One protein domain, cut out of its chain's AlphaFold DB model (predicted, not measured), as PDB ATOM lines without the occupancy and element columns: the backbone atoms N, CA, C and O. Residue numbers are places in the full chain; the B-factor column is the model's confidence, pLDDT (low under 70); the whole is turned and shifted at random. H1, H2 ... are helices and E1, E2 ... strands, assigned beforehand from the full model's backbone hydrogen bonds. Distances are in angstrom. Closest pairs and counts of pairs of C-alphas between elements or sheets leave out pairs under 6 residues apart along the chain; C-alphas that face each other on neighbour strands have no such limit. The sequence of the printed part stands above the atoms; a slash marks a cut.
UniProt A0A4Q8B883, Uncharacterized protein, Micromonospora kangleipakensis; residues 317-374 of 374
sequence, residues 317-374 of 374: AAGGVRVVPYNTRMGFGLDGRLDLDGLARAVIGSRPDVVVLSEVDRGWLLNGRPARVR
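AT A GLANCE: This is residues 317 to 374 of the 374 residues of an uncharacterized protein of Micromonospora kangleipakensis (UniProt A0A4Q8B883). Little regular structure is found here: a narrow two-stranded parallel sheet, E1 and E2, has helix H1 over one face, and residues 369 to 374 stick out as a tail. The 58 printed residues run E1, H1, E2, a mixed class with only 20 residues in named elements. The whole is loose, radius of gyration of the C-alphas 14.1 A, and flat, spanning 41 by 38 by 15 A.

IN THESE COORDINATES: Find C-alpha 323 at (171.889, 148.127, 217.615); E1 runs from there to 327, 13.2 A. H1 covers residues 340 to 349, 14.0 A. E2, residues 354 to 358, 13.1 A, ends at (179.617, 157.014, 223.880).

HOW THE PARTS SIT: E1 and E2 are parallel at 21 degrees; look at N 324 and O 354, 2.8 A. E1, H1, E2 form a strand-helix-strand unit, parallel strands joined through a helix, with a right-handed crossover. The closest C-alphas of E1 and H1, Tyr 326 and Val 347, are 7.5 A apart. In H1 every O i to N i+4 pair is within hydrogen-bond range.

THE WHOLE: The printed part has no cut. E1 to H1 is a long link. Confidence is under 70 at residues 317 to 318 and 362 to 374.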
ATOM      1  N   ALA A 317     161.959 147.650 207.331       62.78
ATOM      2  CA  ALA A 317     161.401 146.387 206.881       62.78
ATOM      3  C   ALA A 317     161.226 145.494 208.118       62.78
ATOM      4  O   ALA A 317     161.997 145.620 209.066       62.78
ATOM      5  N   ALA A 318     160.228 144.609 208.123       68.12
ATOM      6  CA  ALA A 318     159.807 143.806 209.278       68.12
ATOM      7  C   ALA A 318     160.845 142.765 209.799       68.12
ATOM      8  O   ALA A 318     160.470 141.696 210.275       68.12
ATOM      9  N   GLY A 319     162.146 143.043 209.684       75.88
ATOM     10  CA  GLY A 319     163.264 142.323 210.284       75.88
ATOM     11  C   GLY A 319     163.747 142.977 211.586       75.88
ATOM     12  O   GLY A 319     163.408 144.113 211.903       75.88
ATOM     13  N   GLY A 320     164.515 142.222 212.376       83.69
ATOM     14  CA  GLY A 320     165.031 142.678 213.670       83.69
ATOM     15  C   GLY A 320     165.946 143.903 213.564       83.69
ATOM     16  O   GLY A 320     166.653 144.067 212.578       83.69
ATOM     17  N   VAL A 321     165.953 144.728 214.615       90.25
ATOM     18  CA  VAL A 321     166.766 145.951 214.717       90.25
ATOM     19  C   VAL A 321     168.178 145.612 215.197       90.25
ATOM     20  O   VAL A 321     168.359 145.061 216.286       90.25
ATOM     21  N   ARG A 322     169.197 145.980 214.420       91.94
ATOM     22  CA  ARG A 322     170.609 145.897 214.798       91.94
ATOM     23  C   ARG A 322     171.052 147.176 215.499       91.94
ATOM     24  O   ARG A 322     171.211 148.224 214.875       91.94
ATOM     25  N   VAL A 323     171.337 147.049 216.789       93.88
ATOM     26  CA  VAL A 323     171.889 148.127 217.615       93.88
ATOM     27  C   VAL A 323     173.387 147.911 217.811       93.88
ATOM     28  O   VAL A 323     173.802 146.834 218.240       93.88
ATOM     29  N   VAL A 324     174.200 148.927 217.521       95.44
ATOM     30  CA  VAL A 324     175.657 148.889 217.709       95.44
ATOM     31  C   VAL A 324     176.073 149.962 218.713       95.44
ATOM     32  O   VAL A 324     176.076 151.149 218.375       95.44
ATOM     33  N   PRO A 325     176.419 149.579 219.957       95.19
ATOM     34  CA  PRO A 325     177.087 150.487 220.872       95.19
ATOM     35  C   PRO A 325     178.533 150.682 220.415       95.19
ATOM     36  O   PRO A 325     179.258 149.713 220.185       95.19
ATOM     37  N   TYR A 326     178.956 151.934 220.274       94.38
ATOM     38  CA  TYR A 326     180.296 152.266 219.819       94.38
ATOM     39  C   TYR A 326     180.865 153.424 220.631       94.38
ATOM     40  O   TYR A 326     180.310 154.520 220.665       94.38
ATOM     41  N   ASN A 327     181.993 153.185 221.289       93.25
ATOM     42  CA  ASN A 327     182.707 154.228 222.002       93.25
ATOM     43  C   ASN A 327     183.606 154.986 221.025       93.25
ATOM     44  O   ASN A 327     184.519 154.395 220.447       93.25
ATOM     45  N   THR A 328     183.355 156.283 220.838       91.25
ATOM     46  CA  THR A 328     184.134 157.097 219.903       91.25
ATOM     47  C   THR A 328     185.499 157.496 220.445       91.25
ATOM     48  O   THR A 328     186.311 157.989 219.670       91.25
ATOM     49  N   ARG A 329     185.775 157.303 221.742       89.50
ATOM     50  CA  ARG A 329     187.046 157.670 222.390       89.50
ATOM     51  C   ARG A 329     187.455 159.111 222.071       89.50
ATOM     52  O   ARG A 329     188.590 159.369 221.676       89.50
ATOM     53  N   MET A 330     186.487 160.032 222.120       87.75
ATOM     54  CA  MET A 330     186.654 161.441 221.729       87.75
ATOM     55  C   MET A 330     187.160 161.656 220.282       87.75
ATOM     56  O   MET A 330     187.718 162.701 219.961       87.75
ATOM     57  N   GLY A 331     186.977 160.671 219.397       87.75
ATOM     58  CA  GLY A 331     187.414 160.684 217.998       87.75
ATOM     59  C   GLY A 331     188.791 160.059 217.740       87.75
ATOM     60  O   GLY A 331     189.232 160.027 216.588       87.75
ATOM     61  N   PHE A 332     189.479 159.568 218.775       87.94
ATOM     62  CA  PHE A 332     190.823 159.006 218.648       87.94
ATOM     63  C   PHE A 332     190.806 157.499 218.354       87.94
ATOM     64  O   PHE A 332     190.101 156.713 218.993       87.94
ATOM     65  N   GLY A 333     191.632 157.090 217.392       87.81
ATOM     66  CA  GLY A 333     191.905 155.698 217.057       87.81
ATOM     67  C   GLY A 333     192.721 154.965 218.128       87.81
ATOM     68  O   GLY A 333     193.147 155.527 219.138       87.81
ATOM     69  N   LEU A 334     192.962 153.668 217.903       87.88
ATOM     70  CA  LEU A 334     193.759 152.828 218.814       87.88
ATOM     71  C   LEU A 334     195.241 153.228 218.873       87.88
ATOM     72  O   LEU A 334     195.933 152.879 219.824       87.88
ATOM     73  N   ASP A 335     195.711 153.956 217.866       89.56
ATOM     74  CA  ASP A 335     197.055 154.524 217.769       89.56
ATOM     75  C   ASP A 335     197.170 155.911 218.429       89.56
ATOM     76  O   ASP A 335     198.233 156.532 218.384       89.56
ATOM     77  N   GLY A 336     196.084 156.410 219.033       85.50
ATOM     78  CA  GLY A 336     196.032 157.721 219.675       85.50
ATOM     79  C   GLY A 336     195.975 158.896 218.697       85.50
ATOM     80  O   GLY A 336     196.156 160.038 219.121       85.50
ATOM     81  N   ARG A 337     195.733 158.656 217.402       86.06
ATOM     82  CA  ARG A 337     195.535 159.717 216.401       86.06
ATOM     83  C   ARG A 337     194.048 159.984 216.201       86.06
ATOM     84  O   ARG A 337     193.241 159.071 216.296       86.06
ATOM     85  N   LEU A 338     193.676 161.232 215.918       85.56
ATOM     86  CA  LEU A 338     192.302 161.557 215.533       85.56
ATOM     87  C   LEU A 338     191.998 160.909 214.167       85.56
ATOM     88  O   LEU A 338     192.704 161.196 213.200       85.56
ATOM     89  N   ASP A 339     190.987 160.037 214.098       87.94
ATOM     90  CA  ASP A 339     190.619 159.283 212.882       87.94
ATOM     91  C   ASP A 339     189.095 159.094 212.775       87.94
ATOM     92  O   ASP A 339     188.557 157.988 212.873       87.94
ATOM     93  N   LEU A 340     188.371 160.201 212.585       88.62
ATOM     94  CA  LEU A 340     186.907 160.181 212.472       88.62
ATOM     95  C   LEU A 340     186.421 159.333 211.286       88.62
ATOM     96  O   LEU A 340     185.404 158.648 211.400       88.62
ATOM     97  N   ASP A 341     187.171 159.312 210.182       88.94
ATOM     98  CA  ASP A 341     186.852 158.509 208.999       88.94
ATOM     99  C   ASP A 341     187.039 157.009 209.251       88.94
ATOM    100  O   ASP A 341     186.252 156.183 208.779       88.94
ATOM    101  N   GLY A 342     188.078 156.617 209.991       91.00
ATOM    102  CA  GLY A 342     188.262 155.245 210.458       91.00
ATOM    103  C   GLY A 342     187.139 154.798 211.385       91.00
ATOM    104  O   GLY A 342     186.569 153.724 211.167       91.00
ATOM    105  N   LEU A 343     186.754 155.639 212.351       91.81
ATOM    106  CA  LEU A 343     185.601 155.377 213.218       91.81
ATOM    107  C   LEU A 343     184.305 155.225 212.409       91.81
ATOM    108  O   LEU A 343     183.577 154.248 212.594       91.81
ATOM    109  N   ALA A 344     184.035 156.144 211.481       92.25
ATOM    110  CA  ALA A 344     182.849 156.093 210.632       92.25
ATOM    111  C   ALA A 344     182.823 154.818 209.778       92.25
ATOM    112  O   ALA A 344     181.801 154.135 209.725       92.25
ATOM    113  N   ARG A 345     183.952 154.435 209.166       94.31
ATOM    114  CA  ARG A 345     184.064 153.184 208.398       94.31
ATOM    115  C   ARG A 345     183.828 151.947 209.260       94.31
ATOM    116  O   ARG A 345     183.150 151.031 208.798       94.31
ATOM    117  N   ALA A 346     184.340 151.917 210.491       93.06
ATOM    118  CA  ALA A 346     184.115 150.807 211.417       93.06
ATOM    119  C   ALA A 346     182.625 150.658 211.767       93.06
ATOM    120  O   ALA A 346     182.074 149.556 211.686       93.06
ATOM    121  N   VAL A 347     181.951 151.772 212.071       93.94
ATOM    122  CA  VAL A 347     180.510 151.790 212.358       93.94
ATOM    123  C   VAL A 347     179.704 151.390 211.120       93.94
ATOM    124  O   VAL A 347     178.905 150.458 211.197       93.94
ATOM    125  N   ILE A 348     179.944 152.006 209.960       93.88
ATOM    126  CA  ILE A 348     179.227 151.706 208.706       93.88
ATOM    127  C   ILE A 348     179.426 150.241 208.290       93.88
ATOM    128  O   ILE A 348     178.475 149.580 207.867       93.88
ATOM    129  N   GLY A 349     180.635 149.699 208.462       95.50
ATOM    130  CA  GLY A 349     180.954 148.302 208.160       95.50
ATOM    131  C   GLY A 349     180.111 147.293 208.948       95.50
ATOM    132  O   GLY A 349     179.833 146.204 208.443       95.50
ATOM    133  N   SER A 350     179.629 147.667 210.138       94.00
ATOM    134  CA  SER A 350     178.745 146.827 210.960       94.00
ATOM    135  C   SER A 350     177.282 146.801 210.485       94.00
ATOM    136  O   SER A 350     176.496 145.984 210.977       94.00
ATOM    137  N   ARG A 351     176.926 147.640 209.499       93.12
ATOM    138  CA  ARG A 351     175.563 147.830 208.965       93.12
ATOM    139  C   ARG A 351     174.500 147.986 210.071       93.12
ATOM    140  O   ARG A 351     173.579 147.172 210.120       93.12
ATOM    141  N   PRO A 352     174.663 148.944 210.997       92.62
ATOM    142  CA  PRO A 352     173.737 149.138 212.103       92.62
ATOM    143  C   PRO A 352     172.446 149.809 211.627       92.62
ATOM    144  O   PRO A 352     172.489 150.668 210.750       92.62
ATOM    145  N   ASP A 353     171.327 149.474 212.266       89.38
ATOM    146  CA  ASP A 353     170.083 150.249 212.154       89.38
ATOM    147  C   ASP A 353     170.086 151.402 213.166       89.38
ATOM    148  O   ASP A 353     169.622 152.504 212.886       89.38
ATOM    149  N   VAL A 354     170.660 151.157 214.350       89.62
ATOM    150  CA  VAL A 354     170.817 152.143 215.422       89.62
ATOM    151  C   VAL A 354     172.252 152.110 215.930       89.62
ATOM    152  O   VAL A 354     172.782 151.049 216.258       89.62
ATOM    153  N   VAL A 355     172.875 153.280 216.050       92.50
ATOM    154  CA  VAL A 355     174.209 153.431 216.642       92.50
ATOM    155  C   VAL A 355     174.086 154.189 217.953       92.50
ATOM    156  O   VAL A 355     173.533 155.286 217.990       92.50
ATOM    157  N   VAL A 356     174.623 153.615 219.026       92.88
ATOM    158  CA  VAL A 356     174.688 154.268 220.337       92.88
ATOM    159  C   VAL A 356     176.124 154.704 220.566       92.88
ATOM    160  O   VAL A 356     176.984 153.880 220.869       92.88
ATOM    161  N   LEU A 357     176.390 155.996 220.384       91.75
ATOM    162  CA  LEU A 357     177.727 156.551 220.567       91.75
ATOM    163  C   LEU A 357     177.969 156.923 222.035       91.75
ATOM    164  O   LEU A 357     177.135 157.587 222.651       91.75
ATOM    165  N   SER A 358     179.121 156.535 222.581       90.00
ATOM    166  CA  SER A 358     179.617 157.014 223.880       90.00
ATOM    167  C   SER A 358     180.899 157.829 223.711       90.00
ATOM    168  O   SER A 358     181.610 157.645 222.730       90.00
ATOM    169  N   GLU A 359     181.200 158.709 224.675       87.00
ATOM    170  CA  GLU A 359     182.345 159.645 224.623       87.00
ATOM    171  C   GLU A 359     182.323 160.575 223.397       87.00
ATOM    172  O   GLU A 359     183.344 160.828 222.751       87.00
ATOM    173  N   VAL A 360     181.127 161.074 223.064       85.25
ATOM    174  CA  VAL A 360     180.939 162.114 222.050       85.25
ATOM    175  C   VAL A 360     181.101 163.475 222.714       85.25
ATOM    176  O   VAL A 360     180.165 163.996 223.325       85.25
ATOM    177  N   ASP A 361     182.280 164.064 222.566       76.50
ATOM    178  CA  ASP A 361     182.525 165.424 223.027       76.50
ATOM    179  C   ASP A 361     181.992 166.443 222.019       76.50
ATOM    180  O   ASP A 361     182.235 166.363 220.817       76.50
ATOM    181  N   ARG A 362     181.267 167.449 222.517       65.50
ATOM    182  CA  ARG A 362     180.741 168.560 221.702       65.50
ATOM    183  C   ARG A 362     181.646 169.794 221.737       65.50
ATOM    184  O   ARG A 362     181.168 170.907 221.550       65.50
ATOM    185  N   GLY A 363     182.934 169.597 221.998       64.44
ATOM    186  CA  GLY A 363     183.933 170.650 222.159       64.44
ATOM    187  C   GLY A 363     184.581 170.634 223.540       64.44
ATOM    188  O   GLY A 363     184.225 169.841 224.413       64.44
ATOM    189  N   TRP A 364     185.549 171.528 223.739       55.81
ATOM    190  CA  TRP A 364     186.268 171.634 225.003       55.81
ATOM    191  C   TRP A 364     185.288 171.873 226.157       55.81
ATOM    192  O   TRP A 364     184.473 172.795 226.115       55.81
ATOM    193  N   LEU A 365     185.434 171.078 227.220       55.84
ATOM    194  CA  LEU A 365     184.909 171.373 228.555       55.84
ATOM    195  C   LEU A 365     183.378 171.255 228.703       55.84
ATOM    196  O   LEU A 365     182.844 171.634 229.744       55.84
ATOM    197  N   LEU A 366     182.648 170.683 227.742       57.22
ATOM    198  CA  LEU A 366     181.246 170.318 227.964       57.22
ATOM    199  C   LEU A 366     181.155 168.984 228.705       57.22
ATOM    200  O   LEU A 366     181.281 167.924 228.111       57.22
ATOM    201  N   ASN A 367     180.891 169.038 230.012       55.56
ATOM    202  CA  ASN A 367     180.640 167.823 230.779       55.56
ATOM    203  C   ASN A 367     179.368 167.127 230.274       55.56
ATOM    204  O   ASN A 367     178.261 167.644 230.467       55.56
ATOM    205  N   GLY A 368     179.495 165.904 229.766       46.06
ATOM    206  CA  GLY A 368     178.423 164.918 229.849       46.06
ATOM    207  C   GLY A 368     178.277 164.482 231.306       46.06
ATOM    208  O   GLY A 368     178.774 163.429 231.688       46.06
ATOM    209  N   ARG A 369     177.670 165.309 232.173       51.53
ATOM    210  CA  ARG A 369     177.352 164.829 233.525       51.53
ATOM    211  C   ARG A 369     176.405 163.637 233.367       51.53
ATOM    212  O   ARG A 369     175.393 163.798 232.682       51.53
ATOM    213  N   PRO A 370     176.655 162.490 234.022       42.97
ATOM    214  CA  PRO A 370     175.606 161.500 234.171       42.97
ATOM    215  C   PRO A 370     174.459 162.209 234.887       42.97
ATOM    216  O   PRO A 370     174.642 162.756 235.983       42.97
ATOM    217  N   ALA A 371     173.292 162.277 234.240       42.75
ATOM    218  CA  ALA A 371     172.069 162.614 234.942       42.75
ATOM    219  C   ALA A 371     172.031 161.669 236.142       42.75
ATOM    220  O   ALA A 371     172.017 160.451 235.964       42.75
ATOM    221  N   ARG A 372     172.142 162.204 237.365       46.09
ATOM    222  CA  ARG A 372     171.936 161.375 238.549       46.09
ATOM    223  C   ARG A 372     170.495 160.912 238.447       46.09
ATOM    224  O   ARG A 372     169.593 161.706 238.701       46.09
ATOM    225  N   VAL A 373     170.308 159.672 238.012       40.72
ATOM    226  CA  VAL A 373     169.043 158.965 238.142       40.72
ATOM    227  C   VAL A 373     168.811 158.910 239.647       40.72
ATOM    228  O   VAL A 373     169.577 158.272 240.371       40.72
ATOM    229  N   ARG A 374     167.894 159.746 240.123       38.50
ATOM    230  CA  ARG A 374     167.402 159.713 241.495       38.50
ATOM    231  C   ARG A 374     166.137 158.891 241.528       38.50
ATOM    232  O   ARG A 374     165.349 159.046 240.569       38.50
TER     233      ARG A 374